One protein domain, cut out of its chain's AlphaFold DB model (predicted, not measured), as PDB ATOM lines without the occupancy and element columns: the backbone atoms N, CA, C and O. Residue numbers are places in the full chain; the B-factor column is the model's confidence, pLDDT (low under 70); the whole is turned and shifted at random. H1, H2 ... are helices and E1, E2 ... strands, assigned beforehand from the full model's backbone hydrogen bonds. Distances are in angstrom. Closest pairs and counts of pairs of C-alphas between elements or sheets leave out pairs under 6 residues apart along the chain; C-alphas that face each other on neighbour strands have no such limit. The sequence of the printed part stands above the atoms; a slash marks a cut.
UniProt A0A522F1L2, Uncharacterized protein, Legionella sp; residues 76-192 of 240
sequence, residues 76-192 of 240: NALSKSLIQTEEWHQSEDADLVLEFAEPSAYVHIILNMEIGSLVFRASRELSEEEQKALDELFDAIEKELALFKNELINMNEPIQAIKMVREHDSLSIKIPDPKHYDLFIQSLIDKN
ATOM      1  N   ASN A  76       5.017   6.382  18.353       53.00
ATOM      2  CA  ASN A  76       5.316   7.265  19.469       53.00
ATOM      3  C   ASN A  76       5.266   8.757  19.139       53.00
ATOM      4  O   ASN A  76       4.977   9.529  20.038       53.00
ATOM      5  N   ALA A  77       5.593   9.212  17.928       48.09
ATOM      6  CA  ALA A  77       5.692  10.659  17.689       48.09
ATOM      7  C   ALA A  77       4.317  11.349  17.726       48.09
ATOM      8  O   ALA A  77       4.148  12.367  18.397       48.09
ATOM      9  N   LEU A  78       3.326  10.748  17.064       50.16
ATOM     10  CA  LEU A  78       1.947  11.231  17.054       50.16
ATOM     11  C   LEU A  78       1.194  10.837  18.321       50.16
ATOM     12  O   LEU A  78       0.539  11.688  18.916       50.16
ATOM     13  N   SER A  79       1.338   9.595  18.794       50.59
ATOM     14  CA  SER A  79       0.674   9.174  20.031       50.59
ATOM     15  C   SER A  79       1.150   9.979  21.244       50.59
ATOM     16  O   SER A  79       0.329  10.357  22.070       50.59
ATOM     17  N   LYS A  80       2.435  10.362  21.325       49.38
ATOM     18  CA  LYS A  80       2.924  11.270  22.383       49.38
ATOM     19  C   LYS A  80       2.305  12.662  22.310       49.38
ATOM     20  O   LYS A  80       2.033  13.229  23.363       49.38
ATOM     21  N   SER A  81       2.068  13.193  21.109       46.53
ATOM     22  CA  SER A  81       1.361  14.471  20.937       46.53
ATOM     23  C   SER A  81      -0.102  14.367  21.371       46.53
ATOM     24  O   SER A  81      -0.646  15.312  21.927       46.53
ATOM     25  N   LEU A  82      -0.729  13.209  21.158       50.59
ATOM     26  CA  LEU A  82      -2.099  12.936  21.589       50.59
ATOM     27  C   LEU A  82      -2.195  12.747  23.121       50.59
ATOM     28  O   LEU A  82      -3.204  13.069  23.734       50.59
ATOM     29  N   ILE A  83      -1.138  12.273  23.785       50.25
ATOM     30  CA  ILE A  83      -1.125  12.056  25.246       50.25
ATOM     31  C   ILE A  83      -1.067  13.375  26.050       50.25
ATOM     32  O   ILE A  83      -1.447  13.383  27.218       50.25
ATOM     33  N   GLN A  84      -0.595  14.483  25.463       46.12
ATOM     34  CA  GLN A  84      -0.334  15.743  26.183       46.12
ATOM     35  C   GLN A  84      -1.398  16.840  26.007       46.12
ATOM     36  O   GLN A  84      -1.190  17.953  26.485       46.12
ATOM     37  N   THR A  85      -2.509  16.566  25.326       50.00
ATOM     38  CA  THR A  85      -3.389  17.619  24.799       50.00
ATOM     39  C   THR A  85      -4.786  17.535  25.422       50.00
ATOM     40  O   THR A  85      -5.512  16.558  25.267       50.00
ATOM     41  N   GLU A  86      -5.142  18.565  26.201       53.31
ATOM     42  CA  GLU A  86      -6.349  18.634  27.051       53.31
ATOM     43  C   GLU A  86      -7.616  19.146  26.333       53.31
ATOM     44  O   GLU A  86      -8.644  19.359  26.976       53.31
ATOM     45  N   GLU A  87      -7.592  19.358  25.019       63.50
ATOM     46  CA  GLU A  87      -8.622  20.156  24.337       63.50
ATOM     47  C   GLU A  87      -9.630  19.303  23.555       63.50
ATOM     48  O   GLU A  87      -9.767  19.382  22.333       63.50
ATOM     49  N   TRP A  88     -10.376  18.474  24.286       71.44
ATOM     50  CA  TRP A  88     -11.647  17.951  23.788       71.44
ATOM     51  C   TRP A  88     -12.743  18.994  24.002       71.44
ATOM     52  O   TRP A  88     -13.001  19.421  25.128       71.44
ATOM     53  N   HIS A  89     -13.428  19.371  22.931       73.81
ATOM     54  CA  HIS A  89     -14.540  20.309  22.966       73.81
ATOM     55  C   HIS A  89     -15.842  19.599  22.616       73.81
ATOM     56  O   HIS A  89     -15.904  18.796  21.688       73.81
ATOM     57  N   GLN A  90     -16.906  19.887  23.360       70.38
ATOM     58  CA  GLN A  90     -18.245  19.484  22.949       70.38
ATOM     59  C   GLN A  90     -18.723  20.428  21.842       70.38
ATOM     60  O   GLN A  90     -18.605  21.646  21.977       70.38
ATOM     61  N   SER A  91     -19.250  19.868  20.757       68.81
ATOM     62  CA  SER A  91     -19.774  20.639  19.630       68.81
ATOM     63  C   SER A  91     -20.985  21.469  20.071       68.81
ATOM     64  O   SER A  91     -21.928  20.927  20.652       68.81
ATOM     65  N   GLU A  92     -20.987  22.773  19.783       62.81
ATOM     66  CA  GLU A  92     -22.077  23.693  20.165       62.81
ATOM     67  C   GLU A  92     -23.407  23.353  19.468       62.81
ATOM     68  O   GLU A  92     -24.486  23.651  19.982       62.81
ATOM     69  N   ASP A  93     -23.330  22.690  18.310       59.78
ATOM     70  CA  ASP A  93     -24.474  22.353  17.463       59.78
ATOM     71  C   ASP A  93     -25.077  20.967  17.768       59.78
ATOM     72  O   ASP A  93     -26.143  20.625  17.239       59.78
ATOM     73  N   ALA A  94     -24.412  20.137  18.585       65.62
ATOM     74  CA  ALA A  94     -24.851  18.769  18.854       65.62
ATOM     75  C   ALA A  94     -24.429  18.248  20.239       65.62
ATOM     76  O   ALA A  94     -23.262  17.946  20.487       65.62
ATOM     77  N   ASP A  95     -25.427  17.977  21.087       59.22
ATOM     78  CA  ASP A  95     -25.282  17.590  22.502       59.22
ATOM     79  C   ASP A  95     -24.500  16.281  22.776       59.22
ATOM     80  O   ASP A  95     -24.319  15.909  23.932       59.22
ATOM     81  N   LEU A  96     -24.019  15.557  21.760       71.81
ATOM     82  CA  LEU A  96     -23.300  14.275  21.890       71.81
ATOM     83  C   LEU A  96     -22.139  14.123  20.892       71.81
ATOM     84  O   LEU A  96     -21.736  12.998  20.566       71.81
ATOM     85  N   VAL A  97     -21.636  15.245  20.376       77.75
ATOM     86  CA  VAL A  97     -20.464  15.285  19.502       77.75
ATOM     87  C   VAL A  97     -19.307  15.911  20.263       77.75
ATOM     88  O   VAL A  97     -19.432  17.002  20.809       77.75
ATOM     89  N   LEU A  98     -18.195  15.191  20.313       78.62
ATOM     90  CA  LEU A  98     -16.938  15.623  20.899       78.62
ATOM     91  C   LEU A  98     -15.911  15.763  19.786       78.62
ATOM     92  O   LEU A  98     -15.763  14.870  18.953       78.62
ATOM     93  N   GLU A  99     -15.215  16.882  19.782       83.50
ATOM     94  CA  GLU A  99     -14.252  17.260  18.763       83.50
ATOM     95  C   GLU A  99     -12.914  17.529  19.443       83.50
ATOM     96  O   GLU A  99     -12.821  18.309  20.389       83.50
ATOM     97  N   PHE A 100     -11.877  16.850  18.977       80.25
ATOM     98  CA  PHE A 100     -10.495  17.143  19.311       80.25
ATOM     99  C   PHE A 100      -9.915  17.942  18.151       80.25
ATOM    100  O   PHE A 100      -9.663  17.388  17.074       80.25
ATOM    101  N   ALA A 101      -9.764  19.244  18.372       75.06
ATOM    102  CA  ALA A 101      -9.404  20.223  17.358       75.06
ATOM    103  C   ALA A 101      -8.303  21.149  17.870       75.06
ATOM    104  O   ALA A 101      -8.513  22.339  18.083       75.06
ATOM    105  N   GLU A 102      -7.112  20.594  18.053       70.38
ATOM    106  CA  GLU A 102      -5.965  21.401  18.438       70.38
ATOM    107  C   GLU A 102      -5.284  21.997  17.189       70.38
ATOM    108  O   GLU A 102      -4.935  21.254  16.266       70.38
ATOM    109  N   PRO A 103      -5.026  23.318  17.141       64.94
ATOM    110  CA  PRO A 103      -4.361  23.960  16.003       64.94
ATOM    111  C   PRO A 103      -2.968  23.394  15.682       64.94
ATOM    112  O   PRO A 103      -2.521  23.465  14.536       64.94
ATOM    113  N   SER A 104      -2.272  22.859  16.690       62.72
ATOM    114  CA  SER A 104      -0.958  22.211  16.576       62.72
ATOM    115  C   SER A 104      -1.031  20.745  16.151       62.72
ATOM    116  O   SER A 104      -0.027  20.213  15.672       62.72
ATOM    117  N   ALA A 105      -2.174  20.079  16.327       69.38
ATOM    118  CA  ALA A 105      -2.303  18.659  16.038       69.38
ATOM    119  C   ALA A 105      -2.402  18.407  14.531       69.38
ATOM    120  O   ALA A 105      -3.010  19.173  13.784       69.38
ATOM    121  N   TYR A 106      -1.838  17.289  14.073       75.88
ATOM    122  CA  TYR A 106      -1.927  16.865  12.669       75.88
ATOM    123  C   TYR A 106      -3.284  16.238  12.325       75.88
ATOM    124  O   TYR A 106      -3.624  16.097  11.151       75.88
ATOM    125  N   VAL A 107      -4.066  15.870  13.343       81.00
ATOM    126  CA  VAL A 107      -5.338  15.171  13.192       81.00
ATOM    127  C   VAL A 107      -6.444  15.877  13.971       81.00
ATOM    128  O   VAL A 107      -6.284  16.234  15.134       81.00
ATOM    129  N   HIS A 108      -7.574  16.046  13.304       86.06
ATOM    130  CA  HIS A 108      -8.855  16.423  13.868       86.06
ATOM    131  C   HIS A 108      -9.675  15.154  14.118       86.06
ATOM    132  O   HIS A 108      -9.852  14.343  13.201       86.06
ATOM    133  N   ILE A 109     -10.174  14.967  15.341       87.50
ATOM    134  CA  ILE A 109     -10.915  13.757  15.726       87.50
ATOM    135  C   ILE A 109     -12.325  14.147  16.142       87.50
ATOM    136  O   ILE A 109     -12.509  15.021  16.974       87.50
ATOM    137  N   ILE A 110     -13.325  13.476  15.581       88.12
ATOM    138  CA  ILE A 110     -14.738  13.711  15.869       88.12
ATOM    139  C   ILE A 110     -15.345  12.409  16.389       88.12
ATOM    140  O   ILE A 110     -15.408  11.406  15.672       88.12
ATOM    141  N   LEU A 111     -15.829  12.443  17.624       85.12
ATOM    142  CA  LEU A 111     -16.577  11.386  18.291       85.12
ATOM    143  C   LEU A 111     -18.054  11.774  18.333       85.12
ATOM    144  O   LEU A 111     -18.441  12.696  19.038       85.12
ATOM    145  N   ASN A 112     -18.909  11.046  17.624       83.88
ATOM    146  CA  ASN A 112     -20.354  11.220  17.688       83.88
ATOM    147  C   ASN A 112     -20.991  10.007  18.371       83.88
ATOM    148  O   ASN A 112     -21.169   8.948  17.762       83.88
ATOM    149  N   MET A 113     -21.369  10.189  19.635       78.31
ATOM    150  CA  MET A 113     -21.962   9.140  20.465       78.31
ATOM    151  C   MET A 113     -23.440   8.879  20.133       78.31
ATOM    152  O   MET A 113     -23.960   7.811  20.453       78.31
ATOM    153  N   GLU A 114     -24.145   9.817  19.482       76.56
ATOM    154  CA  GLU A 114     -25.561   9.633  19.109       76.56
ATOM    155  C   GLU A 114     -25.710   8.572  18.013       76.56
ATOM    156  O   GLU A 114     -26.596   7.716  18.076       76.56
ATOM    157  N   ILE A 115     -24.838   8.628  17.004       82.00
ATOM    158  CA  ILE A 115     -24.887   7.733  15.837       82.00
ATOM    159  C   ILE A 115     -23.806   6.645  15.859       82.00
ATOM    160  O   ILE A 115     -23.763   5.835  14.925       82.00
ATOM    161  N   GLY A 116     -22.938   6.658  16.878       83.12
ATOM    162  CA  GLY A 116     -21.792   5.762  17.022       83.12
ATOM    163  C   GLY A 116     -20.801   5.921  15.874       83.12
ATOM    164  O   GLY A 116     -20.532   4.970  15.142       83.12
ATOM    165  N   SER A 117     -20.323   7.142  15.643       88.38
ATOM    166  CA  SER A 117     -19.379   7.455  14.567       88.38
ATOM    167  C   SER A 117     -18.113   8.073  15.128       88.38
ATOM    168  O   SER A 117     -18.175   9.078  15.820       88.38
ATOM    169  N   LEU A 118     -16.974   7.519  14.741       90.75
ATOM    170  CA  LEU A 118     -15.644   8.040  15.009       90.75
ATOM    171  C   LEU A 118     -15.022   8.457  13.676       90.75
ATOM    172  O   LEU A 118     -15.029   7.682  12.718       90.75
ATOM    173  N   VAL A 119     -14.525   9.684  13.588       90.75
ATOM    174  CA  VAL A 119     -13.922  10.223  12.368       90.75
ATOM    175  C   VAL A 119     -12.588  10.861  12.705       90.75
ATOM    176  O   VAL A 119     -12.523  11.727  13.564       90.75
ATOM    177  N   PHE A 120     -11.550  10.476  11.979       89.31
ATOM    178  CA  PHE A 120     -10.250  11.126  11.967       89.31
ATOM    179  C   PHE A 120     -10.095  11.856  10.637       89.31
ATOM    180  O   PHE A 120     -10.430  11.301   9.588       89.31
ATOM    181  N   ARG A 121      -9.602  13.090  10.664       88.31
ATOM    182  CA  ARG A 121      -9.280  13.881   9.469       88.31
ATOM    183  C   ARG A 121      -7.945  14.575   9.657       88.31
ATOM    184  O   ARG A 121      -7.671  15.039  10.756       88.31
ATOM    185  N   ALA A 122      -7.152  14.707   8.603       85.06
ATOM    186  CA  ALA A 122      -6.006  15.606   8.632       85.06
ATOM    187  C   ALA A 122      -6.477  17.048   8.905       85.06
ATOM    188  O   ALA A 122      -7.476  17.503   8.342       85.06
ATOM    189  N   SER A 123      -5.786  17.755   9.799       79.44
ATOM    190  CA  SER A 123      -6.113  19.147  10.146       79.44
ATOM    191  C   SER A 123      -5.636  20.147   9.085       79.44
ATOM    192  O   SER A 123      -6.207  21.228   8.939       79.44
ATOM    193  N   ARG A 124      -4.590  19.784   8.336       80.56
ATOM    194  CA  ARG A 124      -3.959  20.577   7.277       80.56
ATOM    195  C   ARG A 124      -3.359  19.666   6.211       80.56
ATOM    196  O   ARG A 124      -3.292  18.456   6.398       80.56
ATOM    197  N   GLU A 125      -2.878  20.262   5.125       80.81
ATOM    198  CA  GLU A 125      -1.998  19.560   4.187       80.81
ATOM    199  C   GLU A 125      -0.722  19.125   4.926       80.81
ATOM    200  O   GLU A 125      -0.015  19.949   5.524       80.81
ATOM    201  N   LEU A 126      -0.485  17.815   4.940       80.75
ATOM    202  CA  LEU A 126       0.626  17.177   5.634       80.75
ATOM    203  C   LEU A 126       1.822  17.008   4.688       80.75
ATOM    204  O   LEU A 126       1.653  16.816   3.481       80.75
ATOM    205  N   SER A 127       3.042  17.076   5.226       84.81
ATOM    206  CA  SER A 127       4.240  16.649   4.488       84.81
ATOM    207  C   SER A 127       4.224  15.134   4.243       84.81
ATOM    208  O   SER A 127       3.456  14.409   4.869       84.81
ATOM    209  N   GLU A 128       5.094  14.615   3.370       85.94
ATOM    210  CA  GLU A 128       5.168  13.163   3.117       85.94
ATOM    211  C   GLU A 128       5.478  12.360   4.395       85.94
ATOM    212  O   GLU A 128       4.937  11.273   4.603       85.94
ATOM    213  N   GLU A 129       6.320  12.896   5.282       82.25
ATOM    214  CA  GLU A 129       6.649  12.269   6.565       82.25
ATOM    215  C   GLU A 129       5.473  12.313   7.547       82.25
ATOM    216  O   GLU A 129       5.210  11.327   8.238       82.25
ATOM    217  N   GLU A 130       4.757  13.438   7.600       81.44
ATOM    218  CA  GLU A 130       3.565  13.614   8.435       81.44
ATOM    219  C   GLU A 130       2.416  12.717   7.951       81.44
ATOM    220  O   GLU A 130       1.767  12.053   8.760       81.44
ATOM    221  N   GLN A 131       2.219  12.626   6.633       84.62
ATOM    222  CA  GLN A 131       1.233  11.748   6.007       84.62
ATOM    223  C   GLN A 131       1.535  10.284   6.311       84.62
ATOM    224  O   GLN A 131       0.640   9.526   6.677       84.62
ATOM    225  N   LYS A 132       2.808   9.883   6.234       86.38
ATOM    226  CA  LYS A 132       3.221   8.528   6.596       86.38
ATOM    227  C   LYS A 132       2.912   8.217   8.065       86.38
ATOM    228  O   LYS A 132       2.440   7.127   8.366       86.38
ATOM    229  N   ALA A 133       3.155   9.164   8.970       83.38
ATOM    230  CA  ALA A 133       2.823   8.992  10.380       83.38
ATOM    231  C   ALA A 133       1.300   8.885  10.606       83.38
ATOM    232  O   ALA A 133       0.853   8.085  11.430       83.38
ATOM    233  N   LEU A 134       0.494   9.646   9.853       85.75
ATOM    234  CA  LEU A 134      -0.968   9.539   9.871       85.75
ATOM    235  C   LEU A 134      -1.445   8.173   9.350       85.75
ATOM    236  O   LEU A 134      -2.303   7.542   9.966       85.75
ATOM    237  N   ASP A 135      -0.860   7.687   8.257       87.38
ATOM    238  CA  ASP A 135      -1.160   6.364   7.710       87.38
ATOM    239  C   ASP A 135      -0.809   5.242   8.696       87.38
ATOM    240  O   ASP A 135      -1.577   4.292   8.837       87.38
ATOM    241  N   GLU A 136       0.298   5.366   9.433       88.19
ATOM    242  CA  GLU A 136       0.666   4.421  10.495       88.19
ATOM    243  C   GLU A 136      -0.363   4.407  11.642       88.19
ATOM    244  O   GLU A 136      -0.696   3.335  12.160       88.19
ATOM    245  N   LEU A 137      -0.917   5.571  12.007       86.38
ATOM    246  CA  LEU A 137      -2.017   5.667  12.972       86.38
ATOM    247  C   LEU A 137      -3.286   4.987  12.434       86.38
ATOM    248  O   LEU A 137      -3.905   4.191  13.143       86.38
ATOM    249  N   PHE A 138      -3.661   5.253  11.181       89.56
ATOM    250  CA  PHE A 138      -4.827   4.624  10.555       89.56
ATOM    251  C   PHE A 138      -4.678   3.105  10.458       89.56
ATOM    252  O   PHE A 138      -5.617   2.381  10.790       89.56
ATOM    253  N   ASP A 139      -3.494   2.612  10.097       90.38
ATOM    254  CA  ASP A 139      -3.183   1.184  10.065       90.38
ATOM    255  C   ASP A 139      -3.303   0.538  11.453       90.38
ATOM    256  O   ASP A 139      -3.757  -0.604  11.576       90.38
ATOM    257  N   ALA A 140      -2.887   1.239  12.512       89.00
ATOM    258  CA  ALA A 140      -3.015   0.755  13.883       89.00
ATOM    259  C   ALA A 140      -4.488   0.661  14.316       89.00
ATOM    260  O   ALA A 140      -4.901  -0.366  14.857       89.00
ATOM    261  N   ILE A 141      -5.294   1.682  14.012       89.44
ATOM    262  CA  ILE A 141      -6.734   1.701  14.306       89.44
ATOM    263  C   ILE A 141      -7.475   0.620  13.504       89.44
ATOM    264  O   ILE A 141      -8.362  -0.050  14.031       89.44
ATOM    265  N   GLU A 142      -7.110   0.409  12.240       89.81
ATOM    266  CA  GLU A 142      -7.706  -0.626  11.392       89.81
ATOM    267  C   GLU A 142      -7.417  -2.035  11.927       89.81
ATOM    268  O   GLU A 142      -8.326  -2.870  12.019       89.81
ATOM    269  N   LYS A 143      -6.170  -2.293  12.341       90.00
ATOM    270  CA  LYS A 143      -5.795  -3.547  13.013       90.00
ATOM    271  C   LYS A 143      -6.591  -3.742  14.295       90.00
ATOM    272  O   LYS A 143      -7.084  -4.843  14.538       90.00
ATOM    273  N   GLU A 144      -6.755  -2.682  15.078       88.50
ATOM    274  CA  GLU A 144      -7.522  -2.737  16.314       88.50
ATOM    275  C   GLU A 144      -8.995  -3.056  16.067       88.50
ATOM    276  O   GLU A 144      -9.563  -3.942  16.703       88.50
ATOM    277  N   LEU A 145      -9.603  -2.414  15.069       88.25
ATOM    278  CA  LEU A 145     -10.976  -2.695  14.668       88.25
ATOM    279  C   LEU A 145     -11.146  -4.144  14.191       88.25
ATOM    280  O   LEU A 145     -12.182  -4.761  14.442       88.25
ATOM    281  N   ALA A 146     -10.152  -4.699  13.494       88.62
ATOM    282  CA  ALA A 146     -10.170  -6.093  13.064       88.62
ATOM    283  C   ALA A 146     -10.104  -7.065  14.254       88.62
ATOM    284  O   ALA A 146     -10.851  -8.046  14.279       88.62
ATOM    285  N   LEU A 147      -9.258  -6.784  15.252       88.00
ATOM    286  CA  LEU A 147      -9.185  -7.566  16.490       88.00
ATOM    287  C   LEU A 147     -10.500  -7.489  17.269       88.00
ATOM    288  O   LEU A 147     -11.077  -8.529  17.580       88.00
ATOM    289  N   PHE A 148     -11.027  -6.283  17.463       87.31
ATOM    290  CA  PHE A 148     -12.298  -6.057  18.142       87.31
ATOM    291  C   PHE A 148     -13.456  -6.805  17.465       87.31
ATOM    292  O   PHE A 148     -14.247  -7.485  18.117       87.31
ATOM    293  N   LYS A 149     -13.527  -6.777  16.127       86.38
ATOM    294  CA  LYS A 149     -14.509  -7.575  15.375       86.38
ATOM    295  C   LYS A 149     -14.362  -9.069  15.654       86.38
ATOM    296  O   LYS A 149     -15.373  -9.733  15.855       86.38
ATOM    297  N   ASN A 150     -13.141  -9.602  15.671       85.69
ATOM    298  CA  ASN A 150     -12.908 -11.019  15.960       85.69
ATOM    299  C   ASN A 150     -13.332 -11.392  17.389       85.69
ATOM    300  O   ASN A 150     -13.911 -12.458  17.591       85.69
ATOM    301  N   GLU A 151     -13.109 -10.518  18.368       84.38
ATOM    302  CA  GLU A 151     -13.573 -10.716  19.745       84.38
ATOM    303  C   GLU A 151     -15.103 -10.760  19.832       84.38
ATOM    304  O   GLU A 151     -15.652 -11.660  20.468       84.38
ATOM    305  N   LEU A 152     -15.803  -9.876  19.114       82.06
ATOM    306  CA  LEU A 152     -17.268  -9.911  19.026       82.06
ATOM    307  C   LEU A 152     -17.789 -11.204  18.372       82.06
ATOM    308  O   LEU A 152     -18.802 -11.743  18.824       82.06
ATOM    309  N   ILE A 153     -17.093 -11.742  17.353       82.94
ATOM    310  CA  ILE A 153     -17.426 -13.059  16.759       82.94
ATOM    311  C   ILE A 153     -17.305 -14.142  17.829       82.94
ATOM    312  O   ILE A 153     -18.214 -14.955  17.989       82.94
ATOM    313  N   ASN A 154     -16.194 -14.144  18.566       79.62
ATOM    314  CA  ASN A 154     -15.912 -15.144  19.593       79.62
ATOM    315  C   ASN A 154     -16.930 -15.093  20.742       79.62
ATOM    316  O   ASN A 154     -17.271 -16.131  21.307       79.62
ATOM    317  N   MET A 155     -17.455 -13.905  21.055       77.06
ATOM    318  CA  MET A 155     -18.517 -13.696  22.044       77.06
ATOM    319  C   MET A 155     -19.933 -13.951  21.499       77.06
ATOM    320  O   MET A 155     -20.910 -13.825  22.236       77.06
ATOM    321  N   ASN A 156     -20.054 -14.364  20.232       74.81
ATOM    322  CA  ASN A 156     -21.317 -14.665  19.560       74.81
ATOM    323  C   ASN A 156     -22.289 -13.462  19.534       74.81
ATOM    324  O   ASN A 156     -23.512 -13.633  19.577       74.81
ATOM    325  N   GLU A 157     -21.741 -12.246  19.457       73.19
ATOM    326  CA  GLU A 157     -22.501 -11.001  19.356       73.19
ATOM    327  C   GLU A 157     -22.728 -10.587  17.886       73.19
ATOM    328  O   GLU A 157     -21.924 -10.897  17.005       73.19
ATOM    329  N   PRO A 158     -23.842  -9.904  17.562       67.56
ATOM    330  CA  PRO A 158     -24.154  -9.519  16.188       67.56
ATOM    331  C   PRO A 158     -23.304  -8.329  15.706       67.56
ATOM    332  O   PRO A 158     -23.458  -7.206  16.170       67.56
ATOM    333  N   ILE A 159     -22.474  -8.554  14.684       67.62
ATOM    334  CA  ILE A 159     -21.469  -7.589  14.166       67.62
ATOM    335  C   ILE A 159     -21.994  -6.765  12.981       67.62
ATOM    336  O   ILE A 159     -21.309  -5.898  12.440       67.62
ATOM    337  N   GLN A 160     -23.218  -7.044  12.529       60.84
ATOM    338  CA  GLN A 160     -23.674  -6.787  11.155       60.84
ATOM    339  C   GLN A 160     -23.759  -5.310  10.722       60.84
ATOM    340  O   GLN A 160     -24.167  -5.032   9.597       60.84
ATOM    341  N   ALA A 161     -23.363  -4.353  11.558       68.62
ATOM    342  CA  ALA A 161     -23.490  -2.936  11.254       68.62
ATOM    343  C   ALA A 161     -22.192  -2.113  11.366       68.62
ATOM    344  O   ALA A 161     -22.246  -0.915  11.086       68.62
ATOM    345  N   ILE A 162     -21.043  -2.716  11.711       82.56
ATOM    346  CA  ILE A 162     -19.771  -1.978  11.791       82.56
ATOM    347  C   ILE A 162     -19.252  -1.661  10.385       82.56
ATOM    348  O   ILE A 162     -18.882  -2.564   9.629       82.56
ATOM    349  N   LYS A 163     -19.174  -0.374  10.044       86.81
ATOM    350  CA  LYS A 163     -18.633   0.117   8.771       86.81
ATOM    351  C   LYS A 163     -17.351   0.895   9.012       86.81
ATOM    352  O   LYS A 163     -17.244   1.616   9.993       86.81
ATOM    353  N   MET A 164     -16.408   0.760   8.094       88.50
ATOM    354  CA  MET A 164     -15.179   1.539   8.070       88.50
ATOM    355  C   MET A 164     -14.978   2.044   6.648       88.50
ATOM    356  O   MET A 164     -15.178   1.291   5.694       88.50
ATOM    357  N   VAL A 165     -14.621   3.312   6.526       90.00
ATOM    358  CA  VAL A 165     -14.293   3.973   5.269       90.00
ATOM    359  C   VAL A 165     -12.974   4.690   5.492       90.00
ATOM    360  O   VAL A 165     -12.869   5.507   6.403       90.00
ATOM    361  N   ARG A 166     -11.975   4.355   4.678       87.69
ATOM    362  CA  ARG A 166     -10.675   5.020   4.663       87.69
ATOM    363  C   ARG A 166     -10.527   5.756   3.341       87.69
ATOM    364  O   ARG A 166     -10.684   5.163   2.276       87.69
ATOM    365  N   GLU A 167     -10.226   7.036   3.441       84.62
ATOM    366  CA  GLU A 167      -9.809   7.915   2.358       84.62
ATOM    367  C   GLU A 167      -8.400   8.431   2.684       84.62
ATOM    368  O   GLU A 167      -7.918   8.236   3.797       84.62
ATOM    369  N   HIS A 168      -7.721   9.059   1.721       77.06
ATOM    370  CA  HIS A 168      -6.309   9.446   1.859       77.06
ATOM    371  C   HIS A 168      -6.023  10.225   3.154       77.06
ATOM    372  O   HIS A 168      -5.123   9.860   3.898       77.06
ATOM    373  N   ASP A 169      -6.875  11.203   3.467       85.94
ATOM    374  CA  ASP A 169      -6.686  12.104   4.610       85.94
ATOM    375  C   ASP A 169      -7.735  11.898   5.707       85.94
ATOM    376  O   ASP A 169      -7.847  12.707   6.632       85.94
ATOM    377  N   SER A 170      -8.568  10.855   5.597       89.06
ATOM    378  CA  SER A 170      -9.625  10.622   6.577       89.06
ATOM    379  C   SER A 170      -9.955   9.153   6.814       89.06
ATOM    380  O   SER A 170      -9.996   8.331   5.903       89.06
ATOM    381  N   LEU A 171     -10.257   8.835   8.069       90.69
ATOM    382  CA  LEU A 171     -10.713   7.521   8.499       90.69
ATOM    383  C   LEU A 171     -12.036   7.682   9.241       90.69
ATOM    384  O   LEU A 171     -12.100   8.352  10.266       90.69
ATOM    385  N   SER A 172     -13.102   7.060   8.744       90.62
ATOM    386  CA  SER A 172     -14.419   7.062   9.378       90.62
ATOM    387  C   SER A 172     -14.828   5.647   9.766       90.62
ATOM    388  O   SER A 172     -14.844   4.731   8.944       90.62
ATOM    389  N   ILE A 173     -15.190   5.468  11.031       91.69
ATOM    390  CA  ILE A 173     -15.649   4.213  11.615       91.69
ATOM    391  C   ILE A 173     -17.044   4.450  12.174       91.69
ATOM    392  O   ILE A 173     -17.277   5.379  12.939       91.69
ATOM    393  N   LYS A 174     -17.990   3.591  11.801       90.56
ATOM    394  CA  LYS A 174     -19.371   3.645  12.264       90.56
ATOM    395  C   LYS A 174     -19.742   2.337  12.939       90.56
ATOM    396  O   LYS A 174     -19.783   1.298  12.282       90.56
ATOM    397  N   ILE A 175     -20.057   2.409  14.225       87.38
ATOM    398  CA  ILE A 175     -20.492   1.304  15.080       87.38
ATOM    399  C   ILE A 175     -21.862   1.692  15.657       87.38
ATOM    400  O   ILE A 175     -21.934   2.427  16.633       87.38
ATOM    401  N   PRO A 176     -22.973   1.241  15.050       82.44
ATOM    402  CA  PRO A 176     -24.313   1.671  15.459       82.44
ATOM    403  C   PRO A 176     -24.774   1.163  16.826       82.44
ATOM    404  O   PRO A 176     -25.772   1.669  17.338       82.44
ATOM    405  N   ASP A 177     -24.120   0.137  17.373       82.75
ATOM    406  CA  ASP A 177     -24.407  -0.343  18.721       82.75
ATOM    407  C   ASP A 177     -23.635   0.503  19.748       82.75
ATOM    408  O   ASP A 177     -22.403   0.519  19.708       82.75
ATOM    409  N   PRO A 178     -24.324   1.191  20.677       78.62
ATOM    410  CA  PRO A 178     -23.657   2.056  21.644       78.62
ATOM    411  C   PRO A 178     -22.694   1.309  22.570       78.62
ATOM    412  O   PRO A 178     -21.660   1.852  22.925       78.62
ATOM    413  N   LYS A 179     -22.991   0.055  22.942       80.81
ATOM    414  CA  LYS A 179     -22.114  -0.705  23.843       80.81
ATOM    415  C   LYS A 179     -20.824  -1.089  23.132       80.81
ATOM    416  O   LYS A 179     -19.752  -0.976  23.713       80.81
ATOM    417  N   HIS A 180     -20.925  -1.533  21.879       84.38
ATOM    418  CA  HIS A 180     -19.750  -1.848  21.063       84.38
ATOM    419  C   HIS A 180     -18.931  -0.607  20.747       84.38
ATOM    420  O   HIS A 180     -17.709  -0.687  20.712       84.38
ATOM    421  N   TYR A 181     -19.592   0.529  20.530       85.69
ATOM    422  CA  TYR A 181     -18.914   1.800  20.327       85.69
ATOM    423  C   TYR A 181     -18.103   2.188  21.568       85.69
ATOM    424  O   TYR A 181     -16.901   2.391  21.447       85.69
ATOM    425  N   ASP A 182     -18.720   2.192  22.752       81.38
ATOM    426  CA  ASP A 182     -18.047   2.556  24.006       81.38
ATOM    427  C   ASP A 182     -16.834   1.651  24.290       81.38
ATOM    428  O   ASP A 182     -15.750   2.139  24.607       81.38
ATOM    429  N   LEU A 183     -16.989   0.333  24.107       83.88
ATOM    430  CA  LEU A 183     -15.898  -0.637  24.276       83.88
ATOM    431  C   LEU A 183     -14.767  -0.425  23.264       83.88
ATOM    432  O   LEU A 183     -13.593  -0.559  23.608       83.88
ATOM    433  N   PHE A 184     -15.104  -0.087  22.021       87.62
ATOM    434  CA  PHE A 184     -14.102   0.181  20.998       87.62
ATOM    435  C   PHE A 184     -13.322   1.468  21.294       87.62
ATOM    436  O   PHE A 184     -12.097   1.459  21.209       87.62
ATOM    437  N   ILE A 185     -14.002   2.548  21.701       85.31
ATOM    438  CA  ILE A 185     -13.342   3.793  22.123       85.31
ATOM    439  C   ILE A 185     -12.402   3.532  23.301       85.31
ATOM    440  O   ILE A 185     -11.264   3.994  23.283       85.31
ATOM    441  N   GLN A 186     -12.840   2.741  24.280       81.81
ATOM    442  CA  GLN A 186     -11.998   2.355  25.406       81.81
ATOM    443  C   GLN A 186     -10.737   1.605  24.959       81.81
ATOM    444  O   GLN A 186      -9.642   1.981  25.365       81.81
ATOM    445  N   SER A 187     -10.862   0.625  24.056       83.00
ATOM    446  CA  SER A 187      -9.690  -0.090  23.526       83.00
ATOM    447  C   SER A 187      -8.703   0.847  22.817       83.00
ATOM    448  O   SER A 187      -7.486   0.692  22.936       83.00
ATOM    449  N   LEU A 188      -9.208   1.856  22.099       85.62
ATOM    450  CA  LEU A 188      -8.357   2.858  21.457       85.62
ATOM    451  C   LEU A 188      -7.616   3.732  22.480       85.62
ATOM    452  O   LEU A 188      -6.434   4.009  22.280       85.62
ATOM    453  N   ILE A 189      -8.275   4.142  23.568       81.94
ATOM    454  CA  ILE A 189      -7.647   4.909  24.656       81.94
ATOM    455  C   ILE A 189      -6.578   4.060  25.354       81.94
ATOM    456  O   ILE A 189      -5.437   4.504  25.474       81.94
ATOM    457  N   ASP A 190      -6.905   2.820  25.725       77.81
ATOM    458  CA  ASP A 190      -5.985   1.897  26.403       77.81
ATOM    459  C   ASP A 190      -4.713   1.638  25.574       77.81
ATOM    460  O   ASP A 190      -3.624   1.423  26.112       77.81
ATOM    461  N   LYS A 191      -4.828   1.704  24.241       80.25
ATOM    462  CA  LYS A 191      -3.717   1.531  23.293       80.25
ATOM    463  C   LYS A 191      -3.053   2.840  22.865       80.25
ATOM    464  O   LYS A 191      -2.167   2.808  22.014       80.25
ATOM    465  N   ASN A 192      -3.424   3.970  23.468       76.12
ATOM    466  CA  ASN A 192      -2.924   5.310  23.137       76.12
ATOM    467  C   ASN A 192      -3.126   5.685  21.653       76.12
ATOM    468  O   ASN A 192      -2.320   6.408  21.065       76.12
TER     469      ASN A 192
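What this domain is: This is residues 76 to 192 of the 240 residues of an uncharacterized protein of Legionella sp (UniProt A0A522F1L2). A twisted antiparallel sheet of six strands has one long helix, H2, running along its strands over one face, above the E4 and E6 part; H2 also makes the longest axis. H3 packs slantwise on H2 and grazes the sheet, and the short H1 is off the sheet, near H2. The printed part has 117 residues, with three named helices and six named strands in the order H1 E1 E2 E3 E4 H2 E5 E6 H3, a mixed class; the sheet order is E1 E2 E3 E4 E6 E5. It is compact, with a radius of gyration of the C-alphas of 14.4 A and spans of 42 by 32 by 24 A.

Where its parts are: H1 is residues 76 to 83, 9.9 A long, beginning at C-alpha 76 (5.316, 7.265, 19.469). E1 is residues 88 to 90, 6.8 A, and E2 residues 97 to 100, 10.1 A. E3, residues 107 to 112, is 16.2 A, and E4, residues 117 to 122, is 16.7 A. H2, residues 128 to 154, runs 39.0 A from C-alpha 128 (5.168, 13.163, 3.117). E5 is residues 163 to 167, 13.4 A, and E6 residues 170 to 174, 13.3 A. H3, residues 178 to 190, is 18.3 A and ends at C-alpha 190 (-5.985, 1.897, 26.403).

How they stand to each other: E1 to E4 form a meander, each strand the antiparallel neighbour of the one before. N 89 and O 99 join E1 and E2 within hydrogen-bond range at 2.8 A, N 98 and O 111 join E2 and E3 at 2.8 A, and N 108 and O 121 join E3 and E4 at 2.7 A. E4 and E6 are antiparallel, with N 118 and O 173 at 2.8 A. E5 and E6 are a hairpin, with N 165 and O 172 at 2.8 A. E4, H2 and E5 make a split strand-helix-strand unit, two strands running the same way with E6 between them, its crossover right-handed. H2 makes two layers with the sheet, helix on one face, at a height over the sheet of 10.0 A; it lies over E6 and only just over E4, on which 3 of its C-alphas fall, and runs along the strands, at 10 degrees to E6 on the local plane. The closest C-alphas of H2 and E6 are those of Phe 138 and Leu 171, 6.9 A. H3 touches H2 with residues 184 to 188 alone, the closest C-alphas being those of Phe 148 and Phe 184, 7.1 A, at a steep tilt of 50 degrees, opposite ways. H3 only grazes the sheet, with residues 178 to 185. H1 is not on the sheet and only just touches H2, with 3 pairs of C-alphas within 8 A, the closest those of Leu 78 and Ala 133, 7.1 A. H2 and H3 have every O i to N i+4 pair within hydrogen-bond range, and H1 has 3 of 4.

The domain as a whole: The C-alphas of Ser 127 and Asn 156 are the two farthest apart, 43.1 A. The printed part has no cut and no long link. Mean pLDDT of the printed part is 78.4; residues 76 to 87, 91 to 95, 103 to 105 and 158 to 161 are under 70.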